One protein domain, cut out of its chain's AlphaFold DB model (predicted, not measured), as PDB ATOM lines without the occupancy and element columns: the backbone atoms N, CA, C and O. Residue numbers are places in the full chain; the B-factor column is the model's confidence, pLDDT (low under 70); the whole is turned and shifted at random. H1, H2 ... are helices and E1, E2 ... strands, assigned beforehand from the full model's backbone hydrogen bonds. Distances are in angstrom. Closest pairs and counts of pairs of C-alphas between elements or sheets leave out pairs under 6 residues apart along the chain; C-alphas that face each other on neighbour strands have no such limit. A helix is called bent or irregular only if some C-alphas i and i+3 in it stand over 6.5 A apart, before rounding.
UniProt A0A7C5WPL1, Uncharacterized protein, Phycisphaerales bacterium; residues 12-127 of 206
ATOM      1  N   GLU A  12      41.335  11.043 -37.798       58.31
ATOM      2  CA  GLU A  12      39.962  10.885 -37.277       58.31
ATOM      3  C   GLU A  12      39.440   9.460 -37.548       58.31
ATOM      4  O   GLU A  12      38.729   8.873 -36.727       58.31
ATOM      5  N   TYR A  13      39.836   8.873 -38.683       68.12
ATOM      6  CA  TYR A  13      39.478   7.505 -39.058       68.12
ATOM      7  C   TYR A  13      40.143   6.451 -38.170       68.12
ATOM      8  O   TYR A  13      39.477   5.502 -37.747       68.12
ATOM      9  N   SER A  14      41.427   6.617 -37.849       71.50
ATOM     10  CA  SER A  14      42.159   5.673 -37.006       71.50
ATOM     11  C   SER A  14      41.606   5.648 -35.579       71.50
ATOM     12  O   SER A  14      41.271   4.578 -35.065       71.50
ATOM     13  N   ASP A  15      41.342   6.802 -34.969       77.38
ATOM     14  CA  ASP A  15      40.732   6.868 -33.636       77.38
ATOM     15  C   ASP A  15      39.309   6.280 -33.592       77.38
ATOM     16  O   ASP A  15      38.920   5.606 -32.623       77.38
ATOM     17  N   GLU A  16      38.500   6.496 -34.636       81.25
ATOM     18  CA  GLU A  16      37.202   5.832 -34.774       81.25
ATOM     19  C   GLU A  16      37.350   4.313 -34.909       81.25
ATOM     20  O   GLU A  16      36.627   3.571 -34.235       81.25
ATOM     21  N   LEU A  17      38.304   3.843 -35.711       87.25
ATOM     22  CA  LEU A  17      38.565   2.424 -35.920       87.25
ATOM     23  C   LEU A  17      39.016   1.734 -34.630       87.25
ATOM     24  O   LEU A  17      38.413   0.731 -34.236       87.25
ATOM     25  N   LEU A  18      39.983   2.309 -33.906       90.94
ATOM     26  CA  LEU A  18      40.411   1.802 -32.599       90.94
ATOM     27  C   LEU A  18      39.238   1.765 -31.617       90.94
ATOM     28  O   LEU A  18      39.033   0.757 -30.937       90.94
ATOM     29  N   SER A  19      38.410   2.816 -31.587       90.50
ATOM     30  CA  SER A  19      37.204   2.846 -30.748       90.50
ATOM     31  C   SER A  19      36.265   1.669 -31.056       90.50
ATOM     32  O   SER A  19      35.693   1.072 -30.142       90.50
ATOM     33  N   LYS A  20      36.091   1.309 -32.336       90.06
ATOM     34  CA  LYS A  20      35.252   0.173 -32.757       90.06
ATOM     35  C   LYS A  20      35.883  -1.174 -32.425       90.06
ATOM     36  O   LYS A  20      35.168  -2.067 -31.973       90.06
ATOM     37  N   MET A  21      37.196  -1.318 -32.589       93.19
ATOM     38  CA  MET A  21      37.919  -2.529 -32.190       93.19
ATOM     39  C   MET A  21      37.781  -2.780 -30.686       93.19
ATOM     40  O   MET A  21      37.412  -3.879 -30.270       93.19
ATOM     41  N   VAL A  22      37.996  -1.743 -29.872       95.75
ATOM     42  CA  VAL A  22      37.853  -1.802 -28.410       95.75
ATOM     43  C   VAL A  22      36.408  -2.113 -28.020       95.75
ATOM     44  O   VAL A  22      36.176  -2.968 -27.168       95.75
ATOM     45  N   TYR A  23      35.422  -1.501 -28.685       94.50
ATOM     46  CA  TYR A  23      34.009  -1.835 -28.484       94.50
ATOM     47  C   TYR A  23      33.730  -3.328 -28.710       94.50
ATOM     48  O   TYR A  23      33.098  -3.967 -27.867       94.50
ATOM     49  N   CYS A  24      34.215  -3.900 -29.816       95.50
ATOM     50  CA  CYS A  24      34.031  -5.320 -30.116       95.50
ATOM     51  C   CYS A  24      34.686  -6.214 -29.054       95.50
ATOM     52  O   CYS A  24      34.056  -7.165 -28.589       95.50
ATOM     53  N   ALA A  25      35.908  -5.879 -28.627       96.94
ATOM     54  CA  ALA A  25      36.622  -6.612 -27.586       96.94
ATOM     55  C   ALA A  25      35.905  -6.568 -26.227       96.94
ATOM     56  O   ALA A  25      35.838  -7.584 -25.535       96.94
ATOM     57  N   LEU A  26      35.331  -5.419 -25.862       98.25
ATOM     58  CA  LEU A  26      34.633  -5.205 -24.592       98.25
ATOM     59  C   LEU A  26      33.174  -5.661 -24.596       98.25
ATOM     60  O   LEU A  26      32.557  -5.706 -23.531       98.25
ATOM     61  N   ASN A  27      32.601  -6.005 -25.751       97.12
ATOM     62  CA  ASN A  27      31.189  -6.374 -25.852       97.12
ATOM     63  C   ASN A  27      30.788  -7.520 -24.892       97.12
ATOM     64  O   ASN A  27      29.782  -7.369 -24.196       97.12
ATOM     65  N   PRO A  28      31.569  -8.613 -24.739       97.25
ATOM     66  CA  PRO A  28      31.269  -9.650 -23.746       97.25
ATOM     67  C   PRO A  28      31.279  -9.144 -22.296       97.25
ATOM     68  O   PRO A  28      30.471  -9.588 -21.478       97.25
ATOM     69  N   VAL A  29      32.163  -8.193 -21.982       98.00
ATOM     70  CA  VAL A  29      32.278  -7.595 -20.644       98.00
ATOM     71  C   VAL A  29      31.086  -6.683 -20.371       98.00
ATOM     72  O   VAL A  29      30.394  -6.838 -19.368       98.00
ATOM     73  N   ARG A  30      30.759  -5.788 -21.310       97.88
ATOM     74  CA  ARG A  30      29.608  -4.872 -21.214       97.88
ATOM     75  C   ARG A  30      28.270  -5.615 -21.147       97.88
ATOM     76  O   ARG A  30      27.343  -5.157 -20.478       97.88
ATOM     77  N   ALA A  31      28.178  -6.778 -21.790       95.38
ATOM     78  CA  ALA A  31      27.024  -7.669 -21.712       95.38
ATOM     79  C   ALA A  31      26.903  -8.413 -20.365       95.38
ATOM     80  O   ALA A  31      25.891  -9.069 -20.129       95.38
ATOM     81  N   GLY A  32      27.892  -8.311 -19.469       96.69
ATOM     82  CA  GLY A  32      27.900  -9.010 -18.181       96.69
ATOM     83  C   GLY A  32      28.197 -10.503 -18.296       96.69
ATOM     84  O   GLY A  32      27.863 -11.271 -17.397       96.69
ATOM     85  N   LEU A  33      28.794 -10.940 -19.406       96.31
ATOM     86  CA  LEU A  33      29.094 -12.351 -19.637       96.31
ATOM     87  C   LEU A  33      30.391 -12.745 -18.925       96.31
ATOM     88  O   LEU A  33      30.433 -13.763 -18.244       96.31
ATOM     89  N   VAL A  34      31.429 -11.917 -19.031       97.50
ATOM     90  CA  VAL A  34      32.751 -12.164 -18.434       97.50
ATOM     91  C   VAL A  34      33.333 -10.896 -17.820       97.50
ATOM     92  O   VAL A  34      32.992  -9.796 -18.241       97.50
ATOM     93  N   LYS A  35      34.217 -11.046 -16.828       97.25
ATOM     94  CA  LYS A  35      34.847  -9.918 -16.127       97.25
ATOM     95  C   LYS A  35      36.006  -9.306 -16.920       97.25
ATOM     96  O   LYS A  35      36.198  -8.093 -16.855       97.25
ATOM     97  N   HIS A  36      36.739 -10.139 -17.656       97.50
ATOM     98  CA  HIS A  36      37.793  -9.731 -18.577       97.50
ATOM     99  C   HIS A  36      37.483 -10.234 -19.986       97.50
ATOM    100  O   HIS A  36      36.964 -11.335 -20.167       97.50
ATOM    101  N   ALA A  37      37.813  -9.443 -21.003       97.12
ATOM    102  CA  ALA A  37      37.580  -9.781 -22.402       97.12
ATOM    103  C   ALA A  37      38.317 -11.069 -22.809       97.12
ATOM    104  O   ALA A  37      37.805 -11.837 -23.626       97.12
ATOM    105  N   VAL A  38      39.481 -11.333 -22.202       95.94
ATOM    106  CA  VAL A  38      40.270 -12.559 -22.416       95.94
ATOM    107  C   VAL A  38      39.544 -13.825 -21.947       95.94
ATOM    108  O   VAL A  38      39.706 -14.880 -22.561       95.94
ATOM    109  N   ASP A  39      38.672 -13.713 -20.941       96.25
ATOM    110  CA  ASP A  39      37.915 -14.842 -20.387       96.25
ATOM    111  C   ASP A  39      36.762 -15.276 -21.308       96.25
ATOM    112  O   ASP A  39      36.161 -16.331 -21.107       96.25
ATOM    113  N   TRP A  40      36.405 -14.470 -22.317       96.38
ATOM    114  CA  TRP A  40      35.330 -14.802 -23.250       96.38
ATOM    115  C   TRP A  40      35.645 -16.119 -23.972       96.38
ATOM    116  O   TRP A  40      36.639 -16.170 -24.689       96.38
ATOM    117  N   PRO A  41      34.827 -17.184 -23.877       92.88
ATOM    118  CA  PRO A  41      35.165 -18.478 -24.478       92.88
ATOM    119  C   PRO A  41      35.145 -18.474 -26.016       92.88
ATOM    120  O   PRO A  41      35.762 -19.337 -26.636       92.88
ATOM    121  N   GLY A  42      34.461 -17.513 -26.644       89.62
ATOM    122  CA  GLY A  42      34.447 -17.363 -28.099       89.62
ATOM    123  C   GLY A  42      35.689 -16.655 -28.661       89.62
ATOM    124  O   GLY A  42      36.706 -16.474 -27.985       89.62
ATOM    125  N   ILE A  43      35.585 -16.235 -29.924       89.12
ATOM    126  CA  ILE A  43      36.619 -15.449 -30.612       89.12
ATOM    127  C   ILE A  43      36.641 -14.027 -30.041       89.12
ATOM    128  O   ILE A  43      35.597 -13.380 -29.947       89.12
ATOM    129  N   ASN A  44      37.830 -13.551 -29.669       92.94
ATOM    130  CA  ASN A  44      38.088 -12.166 -29.286       92.94
ATOM    131  C   ASN A  44      39.567 -11.841 -29.527       92.94
ATOM    132  O   ASN A  44      40.433 -12.558 -29.030       92.94
ATOM    133  N   SER A  45      39.848 -10.760 -30.258       89.62
ATOM    134  CA  SER A  45      41.200 -10.371 -30.675       89.62
ATOM    135  C   SER A  45      42.180 -10.162 -29.517       89.62
ATOM    136  O   SER A  45      43.374 -10.330 -29.705       89.62
ATOM    137  N   VAL A  46      41.704  -9.879 -28.300       92.31
ATOM    138  CA  VAL A  46      42.565  -9.686 -27.112       92.31
ATOM    139  C   VAL A  46      43.390 -10.921 -26.724       92.31
ATOM    140  O   VAL A  46      44.362 -10.797 -25.974       92.31
ATOM    141  N   LYS A  47      43.003 -12.108 -27.212       90.81
ATOM    142  CA  LYS A  47      43.683 -13.386 -26.955       90.81
ATOM    143  C   LYS A  47      44.957 -13.589 -27.772       90.81
ATOM    144  O   LYS A  47      45.693 -14.523 -27.483       90.81
ATOM    145  N   TRP A  48      45.198 -12.753 -28.776       90.06
ATOM    146  CA  TRP A  48      46.274 -12.947 -29.742       90.06
ATOM    147  C   TRP A  48      47.060 -11.662 -29.950       90.06
ATOM    148  O   TRP A  48      46.503 -10.572 -29.821       90.06
ATOM    149  N   HIS A  49      48.346 -11.785 -30.257       89.12
ATOM    150  CA  HIS A  49      49.189 -10.647 -30.601       89.12
ATOM    151  C   HIS A  49      49.232 -10.431 -32.113       89.12
ATOM    152  O   HIS A  49      49.054 -11.356 -32.908       89.12
ATOM    153  N   ILE A  50      49.459  -9.182 -32.517       89.38
ATOM    154  CA  ILE A  50      49.694  -8.844 -33.923       89.38
ATOM    155  C   ILE A  50      50.976  -9.526 -34.399       89.38
ATOM    156  O   ILE A  50      51.962  -9.596 -33.670       89.38
ATOM    157  N   GLY A  51      50.933 -10.062 -35.617       86.25
ATOM    158  CA  GLY A  51      52.035 -10.798 -36.231       86.25
ATOM    159  C   GLY A  51      52.188 -12.240 -35.743       86.25
ATOM    160  O   GLY A  51      52.794 -13.047 -36.445       86.25
ATOM    161  N   GLU A  52      51.601 -12.610 -34.601       90.38
ATOM    162  CA  GLU A  52      51.669 -13.978 -34.090       90.38
ATOM    163  C   GLU A  52      50.754 -14.909 -34.913       90.38
ATOM    164  O   GLU A  52      49.563 -14.617 -35.081       90.38
ATOM    165  N   PRO A  53      51.281 -16.017 -35.466       92.25
ATOM    166  CA  PRO A  53      50.486 -16.951 -36.250       92.25
ATOM    167  C   PRO A  53      49.578 -17.799 -35.357       92.25
ATOM    168  O   PRO A  53      49.978 -18.296 -34.307       92.25
ATOM    169  N   ILE A  54      48.355 -18.028 -35.825       90.75
ATOM    170  CA  ILE A  54      47.338 -18.832 -35.154       90.75
ATOM    171  C   ILE A  54      46.848 -19.878 -36.136       90.75
ATOM    172  O   ILE A  54      46.390 -19.550 -37.230       90.75
ATOM    173  N   THR A  55      46.897 -21.138 -35.719       92.75
ATOM    174  CA  THR A  55      46.341 -22.251 -36.488       92.75
ATOM    175  C   THR A  55      44.977 -22.628 -35.936       92.75
ATOM    176  O   THR A  55      44.830 -22.905 -34.745       92.75
ATOM    177  N   ILE A  56      43.974 -22.645 -36.811       90.62
ATOM    178  CA  ILE A  56      42.619 -23.083 -36.487       90.62
ATOM    179  C   ILE A  56      42.282 -24.318 -37.311       90.62
ATOM    180  O   ILE A  56      42.361 -24.311 -38.539       90.62
ATOM    181  N   GLU A  57      41.857 -25.365 -36.610       92.31
ATOM    182  CA  GLU A  57      41.339 -26.593 -37.203       92.31
ATOM    183  C   GLU A  57      39.899 -26.403 -37.691       92.31
ATOM    184  O   GLU A  57      39.059 -25.781 -37.029       92.31
ATOM    185  N   ARG A  58      39.589 -27.004 -38.838       91.56
ATOM    186  CA  ARG A  58      38.261 -27.008 -39.442       91.56
ATOM    187  C   ARG A  58      37.254 -27.672 -38.496       91.56
ATOM    188  O   ARG A  58      37.382 -28.858 -38.179       91.56
ATOM    189  N   PRO A  59      36.191 -26.961 -38.082       88.38
ATOM    190  CA  PRO A  59      35.138 -27.546 -37.265       88.38
ATOM    191  C   PRO A  59      34.448 -28.729 -37.959       88.38
ATOM    192  O   PRO A  59      33.962 -28.607 -39.080       88.38
ATOM    193  N   ARG A  60      34.297 -29.851 -37.248       85.31
ATOM    194  CA  ARG A  60      33.686 -31.082 -37.793       85.31
ATOM    195  C   ARG A  60      32.200 -30.960 -38.150       85.31
ATOM    196  O   ARG A  60      31.694 -31.768 -38.912       85.31
ATOM    197  N   PHE A  61      31.491 -30.000 -37.556       83.81
ATOM    198  CA  PHE A  61      30.029 -29.908 -37.656       83.81
ATOM    199  C   PHE A  61      29.535 -28.999 -38.796       83.81
ATOM    200  O   PHE A  61      28.432 -29.195 -39.292       83.81
ATOM    201  N   PHE A  62      30.318 -27.994 -39.200       84.19
ATOM    202  CA  PHE A  62      29.870 -26.981 -40.172       84.19
ATOM    203  C   PHE A  62      30.276 -27.290 -41.613       84.19
ATOM    204  O   PHE A  62      29.687 -26.746 -42.543       84.19
ATOM    205  N   PHE A  63      31.277 -28.149 -41.800       88.06
ATOM    206  CA  PHE A  63      31.889 -28.406 -43.095       88.06
ATOM    207  C   PHE A  63      31.732 -29.868 -43.486       88.06
ATOM    208  O   PHE A  63      31.799 -30.765 -42.645       88.06
ATOM    209  N   ARG A  64      31.542 -30.109 -44.786       86.06
ATOM    210  CA  ARG A  64      31.556 -31.464 -45.344       86.06
ATOM    211  C   ARG A  64      32.964 -32.051 -45.174       86.06
ATOM    212  O   ARG A  64      33.918 -31.341 -45.494       86.06
ATOM    213  N   PRO A  65      33.111 -33.313 -44.723       82.81
ATOM    214  CA  PRO A  65      34.422 -33.954 -44.598       82.81
ATOM    215  C   PRO A  65      35.251 -33.863 -45.887       82.81
ATOM    216  O   PRO A  65      36.401 -33.430 -45.827       82.81
ATOM    217  N   ASP A  66      34.609 -34.120 -47.029       85.31
ATOM    218  CA  ASP A  66      35.220 -34.126 -48.368       85.31
ATOM    219  C   ASP A  66      34.998 -32.809 -49.142       85.31
ATOM    220  O   ASP A  66      34.955 -32.801 -50.368       85.31
ATOM    221  N   GLY A  67      34.750 -31.696 -48.442       87.06
ATOM    222  CA  GLY A  67      34.614 -30.374 -49.064       87.06
ATOM    223  C   GLY A  67      35.956 -29.665 -49.273       87.06
ATOM    224  O   GLY A  67      36.948 -30.011 -48.638       87.06
ATOM    225  N   ASP A  68      35.945 -28.597 -50.073       91.19
ATOM    226  CA  ASP A  68      37.143 -27.833 -50.480       91.19
ATOM    227  C   ASP A  68      37.831 -27.051 -49.345       91.19
ATOM    228  O   ASP A  68      38.907 -26.481 -49.524       91.19
ATOM    229  N   VAL A  69      37.212 -26.980 -48.163       91.19
ATOM    230  CA  VAL A  69      37.765 -26.243 -47.021       91.19
ATOM    231  C   VAL A  69      38.885 -27.073 -46.384       91.19
ATOM    232  O   VAL A  69      38.610 -28.202 -45.969       91.19
ATOM    233  N   PRO A  70      40.116 -26.542 -46.246       92.75
ATOM    234  CA  PRO A  70      41.255 -27.295 -45.723       92.75
ATOM    235  C   PRO A  70      41.044 -27.736 -44.272       92.75
ATOM    236  O   PRO A  70      40.253 -27.146 -43.535       92.75
ATOM    237  N   ALA A  71      41.767 -28.782 -43.855       91.94
ATOM    238  CA  ALA A  71      41.682 -29.324 -42.499       91.94
ATOM    239  C   ALA A  71      42.101 -28.308 -41.427       91.94
ATOM    240  O   ALA A  71      41.498 -28.284 -40.360       91.94
ATOM    241  N   SER A  72      43.055 -27.434 -41.739       94.56
ATOM    242  CA  SER A  72      43.467 -26.326 -40.886       94.56
ATOM    243  C   SER A  72      43.899 -25.124 -41.722       94.56
ATOM    244  O   SER A  72      44.225 -25.249 -42.905       94.56
ATOM    245  N   VAL A  73      43.857 -23.944 -41.108       94.56
ATOM    246  CA  VAL A  73      44.360 -22.694 -41.686       94.56
ATOM    247  C   VAL A  73      45.189 -21.982 -40.635       94.56
ATOM    248  O   VAL A  73      44.753 -21.845 -39.490       94.56
ATOM    249  N   THR A  74      46.355 -21.490 -41.047       94.88
ATOM    250  CA  THR A  74      47.182 -20.591 -40.245       94.88
ATOM    251  C   THR A  74      47.043 -19.170 -40.766       94.88
ATOM    252  O   THR A  74      47.204 -18.924 -41.960       94.88
ATOM    253  N   PHE A  75      46.757 -18.233 -39.872       91.88
ATOM    254  CA  PHE A  75      46.707 -16.807 -40.176       91.88
ATOM    255  C   PHE A  75      47.264 -16.003 -39.004       91.88
ATOM    256  O   PHE A  75      47.272 -16.473 -37.870       91.88
ATOM    257  N   SER A  76      47.719 -14.787 -39.272       90.56
ATOM    258  CA  SER A  76      48.112 -13.821 -38.249       90.56
ATOM    259  C   SER A  76      47.213 -12.592 -38.333       90.56
ATOM    260  O   SER A  76      46.640 -12.284 -39.382       90.56
ATOM    261  N   PHE A  77      47.063 -11.893 -37.211       88.75
ATOM    262  CA  PHE A  77      46.420 -10.585 -37.210       88.75
ATOM    263  C   PHE A  77      47.428  -9.520 -37.636       88.75
ATOM    264  O   PHE A  77      48.562  -9.522 -37.160       88.75
ATOM    265  N   SER A  78      47.003  -8.601 -38.498       89.81
ATOM    266  CA  SER A  78      47.772  -7.417 -38.875       89.81
ATOM    267  C   SER A  78      47.197  -6.162 -38.224       89.81
ATOM    268  O   SER A  78      46.000  -6.079 -37.922       89.81
ATOM    269  N   LYS A  79      48.062  -5.166 -38.022       91.19
ATOM    270  CA  LYS A  79      47.644  -3.812 -37.668       91.19
ATOM    271  C   LYS A  79      46.742  -3.248 -38.781       91.19
ATOM    272  O   LYS A  79      47.063  -3.414 -39.961       91.19
ATOM    273  N   PRO A  80      45.613  -2.607 -38.441       89.00
ATOM    274  CA  PRO A  80      44.751  -2.003 -39.446       89.00
ATOM    275  C   PRO A  80      45.394  -0.752 -40.087       89.00
ATOM    276  O   PRO A  80      46.280  -0.146 -39.481       89.00
ATOM    277  N   PRO A  81      44.920  -0.326 -41.274       86.31
ATOM    278  CA  PRO A  81      45.303   0.957 -41.875       86.31
ATOM    279  C   PRO A  81      44.960   2.155 -40.973       86.31
ATOM    280  O   PRO A  81      43.996   2.091 -40.203       86.31
ATOM    281  N   GLY A  82      45.707   3.255 -41.101       85.38
ATOM    282  CA  GLY A  82      45.536   4.491 -40.319       85.38
ATOM    283  C   GLY A  82      46.419   4.582 -39.068       85.38
ATOM    284  O   GLY A  82      46.300   5.524 -38.290       85.38
ATOM    285  N   PHE A  83      47.289   3.596 -38.845       89.56
ATOM    286  CA  PHE A  83      48.239   3.560 -37.728       89.56
ATOM    287  C   PHE A  83      49.677   3.441 -38.225       89.56
ATOM    288  O   PHE A  83      50.502   2.778 -37.596       89.56
ATOM    289  N   GLU A  84      49.976   4.009 -39.389       90.31
ATOM    290  CA  GLU A  84      51.277   3.919 -40.057       90.31
ATOM    291  C   GLU A  84      52.421   4.429 -39.164       90.31
ATOM    292  O   GLU A  84      53.502   3.847 -39.191       90.31
ATOM    293  N   ASP A  85      52.143   5.403 -38.291       91.25
ATOM    294  CA  ASP A  85      53.101   5.984 -37.339       91.25
ATOM    295  C   ASP A  85      53.488   5.057 -36.168       91.25
ATOM    296  O   ASP A  85      54.427   5.347 -35.425       91.25
ATOM    297  N   LEU A  86      52.766   3.950 -35.960       92.81
ATOM    298  CA  LEU A  86      53.032   2.987 -34.887       92.81
ATOM    299  C   LEU A  86      53.622   1.698 -35.454       92.81
ATOM    300  O   LEU A  86      53.125   1.180 -36.446       92.81
ATOM    301  N   ASP A  87      54.608   1.097 -34.795       94.12
ATOM    302  CA  ASP A  87      54.949  -0.300 -35.087       94.12
ATOM    303  C   ASP A  87      53.878  -1.270 -34.534       94.12
ATOM    304  O   ASP A  87      52.994  -0.887 -33.757       94.12
ATOM    305  N   ASP A  88      53.930  -2.536 -34.955       92.81
ATOM    306  CA  ASP A  88      52.947  -3.554 -34.558       92.81
ATOM    307  C   ASP A  88      52.887  -3.755 -33.036       92.81
ATOM    308  O   ASP A  88      51.805  -3.918 -32.467       92.81
ATOM    309  N   ALA A  89      54.034  -3.694 -32.355       92.88
ATOM    310  CA  ALA A  89      54.107  -3.860 -30.910       92.88
ATOM    311  C   ALA A  89      53.523  -2.646 -30.168       92.88
ATOM    312  O   ALA A  89      52.874  -2.799 -29.132       92.88
ATOM    313  N   ALA A  90      53.743  -1.436 -30.678       94.88
ATOM    314  CA  ALA A  90      53.198  -0.196 -30.152       94.88
ATOM    315  C   ALA A  90      51.681  -0.149 -30.320       94.88
ATOM    316  O   ALA A  90      50.978   0.195 -29.367       94.88
ATOM    317  N   PHE A  91      51.167  -0.565 -31.478       94.50
ATOM    318  CA  PHE A  91      49.729  -0.670 -31.684       94.50
ATOM    319  C   PHE A  91      49.095  -1.755 -30.797       94.50
ATOM    320  O   PHE A  91      48.065  -1.494 -30.173       94.50
ATOM    321  N   ASP A  92      49.699  -2.946 -30.680       94.38
ATOM    322  CA  ASP A  92      49.190  -4.008 -29.795       94.38
ATOM    323  C   ASP A  92      49.120  -3.533 -28.333       94.38
ATOM    324  O   ASP A  92      48.104  -3.740 -27.659       94.38
ATOM    325  N   ARG A  93      50.144  -2.807 -27.854       95.06
ATOM    326  CA  ARG A  93      50.119  -2.162 -26.529       95.06
ATOM    327  C   ARG A  93      48.976  -1.157 -26.404       95.06
ATOM    328  O   ARG A  93      48.180  -1.287 -25.475       95.06
ATOM    329  N   LEU A  94      48.850  -0.222 -27.351       95.50
ATOM    330  CA  LEU A  94      47.792   0.794 -27.358       95.50
ATOM    331  C   LEU A  94      46.396   0.159 -27.306       95.50
ATOM    332  O   LEU A  94      45.555   0.542 -26.490       95.50
ATOM    333  N   PHE A  95      46.141  -0.841 -28.151       95.69
ATOM    334  CA  PHE A  95      44.866  -1.553 -28.183       95.69
ATOM    335  C   PHE A  95      44.562  -2.231 -26.842       95.69
ATOM    336  O   PHE A  95      43.465  -2.075 -26.297       95.69
ATOM    337  N   ARG A  96      45.538  -2.943 -26.272       94.94
ATOM    338  CA  ARG A  96      45.383  -3.649 -24.992       94.94
ATOM    339  C   ARG A  96      45.177  -2.700 -23.819       94.94
ATOM    340  O   ARG A  96      44.383  -3.019 -22.937       94.94
ATOM    341  N   GLU A  97      45.855  -1.559 -23.796       96.56
ATOM    342  CA  GLU A  97      45.655  -0.522 -22.779       96.56
ATOM    343  C   GLU A  97      44.224   0.016 -22.825       96.56
ATOM    344  O   GLU A  97      43.522  -0.034 -21.816       96.56
ATOM    345  N   ARG A  98      43.725   0.382 -24.014       97.38
ATOM    346  CA  ARG A  98      42.338   0.855 -24.171       97.38
ATOM    347  C   ARG A  98      41.299  -0.191 -23.768       97.38
ATOM    348  O   ARG A  98      40.264   0.161 -23.201       97.38
ATOM    349  N   VAL A  99      41.560  -1.473 -24.027       98.00
ATOM    350  CA  VAL A  99      40.701  -2.561 -23.535       98.00
ATOM    351  C   VAL A  99      40.738  -2.633 -22.006       98.00
ATOM    352  O   VAL A  99      39.677  -2.664 -21.390       98.00
ATOM    353  N   ARG A 100      41.917  -2.615 -21.370       97.94
ATOM    354  CA  ARG A 100      42.023  -2.664 -19.897       97.94
ATOM    355  C   ARG A 100      41.303  -1.494 -19.227       97.94
ATOM    356  O   ARG A 100      40.609  -1.707 -18.230       97.94
ATOM    357  N   ASP A 101      41.425  -0.292 -19.781       98.12
ATOM    358  CA  ASP A 101      40.749   0.901 -19.268       98.12
ATOM    359  C   ASP A 101      39.226   0.754 -19.351       98.12
ATOM    360  O   ASP A 101      38.519   0.963 -18.361       98.12
ATOM    361  N   GLY A 102      38.712   0.291 -20.493       98.06
ATOM    362  CA  GLY A 102      37.283   0.040 -20.651       98.06
ATOM    363  C   GLY A 102      36.761  -1.108 -19.774       98.06
ATOM    364  O   GLY A 102      35.650  -1.028 -19.251       98.06
ATOM    365  N   GLU A 103      37.554  -2.158 -19.529       98.38
ATOM    366  CA  GLU A 103      37.209  -3.199 -18.549       98.38
ATOM    367  C   GLU A 103      37.116  -2.637 -17.126       98.38
ATOM    368  O   GLU A 103      36.257  -3.052 -16.345       98.38
ATOM    369  N   LEU A 104      38.020  -1.730 -16.741       98.25
ATOM    370  CA  LEU A 104      37.981  -1.071 -15.435       98.25
ATOM    371  C   LEU A 104      36.719  -0.218 -15.285       98.25
ATOM    372  O   LEU A 104      36.054  -0.309 -14.252       98.25
ATOM    373  N   GLU A 105      36.374   0.564 -16.307       98.12
ATOM    374  CA  GLU A 105      35.161   1.383 -16.336       98.12
ATOM    375  C   GLU A 105      33.900   0.521 -16.199       98.12
ATOM    376  O   GLU A 105      33.131   0.701 -15.253       98.12
ATOM    377  N   ILE A 106      33.738  -0.498 -17.050       98.38
ATOM    378  CA  ILE A 106      32.561  -1.379 -17.022       98.38
ATOM    379  C   ILE A 106      32.439  -2.095 -15.670       98.38
ATOM    380  O   ILE A 106      31.348  -2.204 -15.114       98.38
ATOM    381  N   ARG A 107      33.551  -2.562 -15.087       97.81
ATOM    382  CA  ARG A 107      33.519  -3.207 -13.763       97.81
ATOM    383  C   ARG A 107      33.111  -2.241 -12.653       97.81
ATOM    384  O   ARG A 107      32.415  -2.658 -11.726       97.81
ATOM    385  N   ARG A 108      33.515  -0.967 -12.728       98.06
ATOM    386  CA  ARG A 108      33.061   0.073 -11.790       98.06
ATOM    387  C   ARG A 108      31.563   0.325 -11.938       98.06
ATOM    388  O   ARG A 108      30.875   0.348 -10.922       98.06
ATOM    389  N   GLU A 109      31.058   0.432 -13.167       98.00
ATOM    390  CA  GLU A 109      29.622   0.580 -13.448       98.00
ATOM    391  C   GLU A 109      28.811  -0.602 -12.900       98.00
ATOM    392  O   GLU A 109      27.807  -0.405 -12.217       98.00
ATOM    393  N   PHE A 110      29.260  -1.838 -13.142       98.00
ATOM    394  CA  PHE A 110      28.597  -3.044 -12.638       98.00
ATOM    395  C   PHE A 110      28.570  -3.078 -11.112       98.00
ATOM    396  O   PHE A 110      27.508  -3.299 -10.531       98.00
ATOM    397  N   LYS A 111      29.705  -2.785 -10.463       97.25
ATOM    398  CA  LYS A 111      29.790  -2.710  -9.001       97.25
ATOM    399  C   LYS A 111      28.852  -1.641  -8.437       97.25
ATOM    400  O   LYS A 111      28.146  -1.917  -7.473       97.25
ATOM    401  N   ALA A 112      28.823  -0.449  -9.036       97.94
ATOM    402  CA  ALA A 112      27.934   0.636  -8.620       97.94
ATOM    403  C   ALA A 112      26.447   0.280  -8.806       97.94
ATOM    404  O   ALA A 112      25.615   0.674  -7.996       97.94
ATOM    405  N   ALA A 113      26.123  -0.504  -9.837       96.81
ATOM    406  CA  ALA A 113      24.774  -0.987 -10.116       96.81
ATOM    407  C   ALA A 113      24.399  -2.287  -9.375       96.81
ATOM    408  O   ALA A 113      23.309  -2.811  -9.607       96.81
ATOM    409  N   GLY A 114      25.285  -2.850  -8.540       97.12
ATOM    410  CA  GLY A 114      25.054  -4.128  -7.851       97.12
ATOM    411  C   GLY A 114      24.894  -5.331  -8.793       97.12
ATOM    412  O   GLY A 114      24.214  -6.295  -8.452       97.12
ATOM    413  N   ARG A 115      25.470  -5.265  -9.999       96.38
ATOM    414  CA  ARG A 115      25.418  -6.323 -11.018       96.38
ATOM    415  C   ARG A 115      26.670  -7.191 -10.961       96.38
ATOM    416  O   ARG A 115      27.757  -6.690 -10.679       96.38
ATOM    417  N   ASP A 116      26.516  -8.460 -11.324       95.62
ATOM    418  CA  ASP A 116      27.618  -9.421 -11.422       95.62
ATOM    419  C   ASP A 116      27.769  -9.985 -12.848       95.62
ATOM    420  O   ASP A 116      26.956  -9.702 -13.737       95.62
ATOM    421  N   PHE A 117      28.831 -10.760 -13.066       97.25
ATOM    422  CA  PHE A 117      29.190 -11.385 -14.335       97.25
ATOM    423  C   PHE A 117      28.871 -12.887 -14.326       97.25
ATOM    424  O   PHE A 117      29.086 -13.566 -13.328       97.25
ATOM    425  N   ALA A 118      28.398 -13.429 -15.451       95.06
ATOM    426  CA  ALA A 118      27.997 -14.838 -15.543       95.06
ATOM    427  C   ALA A 118      29.169 -15.836 -15.416       95.06
ATOM    428  O   ALA A 118      29.024 -16.886 -14.788       95.06
ATOM    429  N   GLY A 119      30.312 -15.525 -16.033       95.38
ATOM    430  CA  GLY A 119      31.526 -16.347 -16.048       95.38
ATOM    431  C   GLY A 119      31.611 -17.356 -17.213       95.38
ATOM    432  O   GLY A 119      30.579 -17.790 -17.739       95.38
ATOM    433  N   PRO A 120      32.832 -17.772 -17.624       94.56
ATOM    434  CA  PRO A 120      33.048 -18.654 -18.783       94.56
ATOM    435  C   PRO A 120      32.342 -20.009 -18.683       94.56
ATOM    436  O   PRO A 120      31.746 -20.470 -19.656       94.56
ATOM    437  N   GLU A 121      32.354 -20.630 -17.502       93.94
ATOM    438  CA  GLU A 121      31.714 -21.930 -17.275       93.94
ATOM    439  C   GLU A 121      30.200 -21.879 -17.502       93.94
ATOM    440  O   GLU A 121      29.627 -22.772 -18.128       93.94
ATOM    441  N   THR A 122      29.549 -20.816 -17.024       92.69
ATOM    442  CA  THR A 122      28.111 -20.593 -17.206       92.69
ATOM    443  C   THR A 122      27.767 -20.425 -18.682       92.69
ATOM    444  O   THR A 122      26.775 -20.979 -19.145       92.69
ATOM    445  N   ILE A 123      28.600 -19.700 -19.436       91.81
ATOM    446  CA  ILE A 123      28.415 -19.480 -20.878       91.81
ATOM    447  C   ILE A 123      28.554 -20.796 -21.648       91.81
ATOM    448  O   ILE A 123      27.731 -21.093 -22.508       91.81
ATOM    449  N   LEU A 124      29.565 -21.608 -21.331       92.00
ATOM    450  CA  LEU A 124      29.817 -22.875 -22.023       92.00
ATOM    451  C   LEU A 124      28.711 -23.918 -21.808       92.00
ATOM    452  O   LEU A 124      28.518 -24.777 -22.666       92.00
ATOM    453  N   LYS A 125      27.970 -23.831 -20.696       92.31
ATOM    454  CA  LYS A 125      26.802 -24.683 -20.414       92.31
ATOM    455  C   LYS A 125      25.556 -24.290 -21.215       92.31
ATOM    456  O   LYS A 125      24.591 -25.051 -21.223       92.31
ATOM    457  N   GLN A 126      25.540 -23.124 -21.864       87.81
ATOM    458  CA  GLN A 126      24.382 -22.679 -22.639       87.81
ATOM    459  C   GLN A 126      24.205 -23.527 -23.900       87.81
ATOM    460  O   GLN A 126      25.156 -23.829 -24.627       87.81
ATOM    461  N   GLU A 127      22.957 -23.877 -24.199       85.50
ATOM    462  CA  GLU A 127      22.635 -24.580 -25.430       85.50
ATOM    463  C   GLU A 127      22.763 -23.622 -26.624       85.50
ATOM    464  O   GLU A 127      22.033 -22.640 -26.747       85.50
TER     465      GLU A 127
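What this domain is: This is residues 12 to 127 of the 206 residues of an uncharacterized protein of Phycisphaerales bacterium (UniProt A0A7C5WPL1). The model is a flat, loose shape in which two helices, H1 and H2, cross near their middles on one side, and a two-stranded hairpin, E1 and E2, reaches away on the other. The link of residues 31 to 52 runs through the space between them, and the small helix H3 lies away from both helices and from the hairpin. The printed part has 116 residues with three named helices and two named strands, in the order H1, E1, E2, H2, H3; the sheet, E1 - E2, is antiparallel and the class is mostly helix. The radius of gyration of the C-alphas is 17.0 A, and the spans are 53 by 44 by 20 A.

How they stand to each other: E1, residues 53 to 57, and E2, residues 72 to 76, form an antiparallel hairpin, with 156 degrees between their directions. N 54 and O 75 are within hydrogen-bond range at 2.8 A, as are N 73 and O 56 at 3.0 A. H1, residues 12 to 30, touches H2, residues 88 to 112, through residues 95 to 106 of H2 alone; their closest C-alphas, of Val 22 and Val 99, are 5.7 A apart. They run the same way at a steep tilt of 47 degrees. H1 is apart from E2, and H2 from E1. H3, residues 120 to 124, touches no helix and is apart from E1 and E2. Each O i to N i+4 pair is within hydrogen-bond range in H2 and H3, and 13 of 15 in H1.

Where its parts are: E1 begins at C-alpha 53, (50.486, -16.951, -36.250). H2 measures 36.3 A and ends at C-alpha 112, (27.934, 0.636, -8.620). H1 measures 24.8 A, has a kink of 37 degrees near residue 24 and is irregular, with C-alphas 25 and 28 7.3 A apart.

The domain as a whole: The C-alphas farthest apart, of Asp 66 and Ala 112, are 53.3 A apart. The printed part has no cut. The links H1 to E1, E1 to E2 and E2 to H2 are long. Residues 12 to 13 have pLDDT under 70.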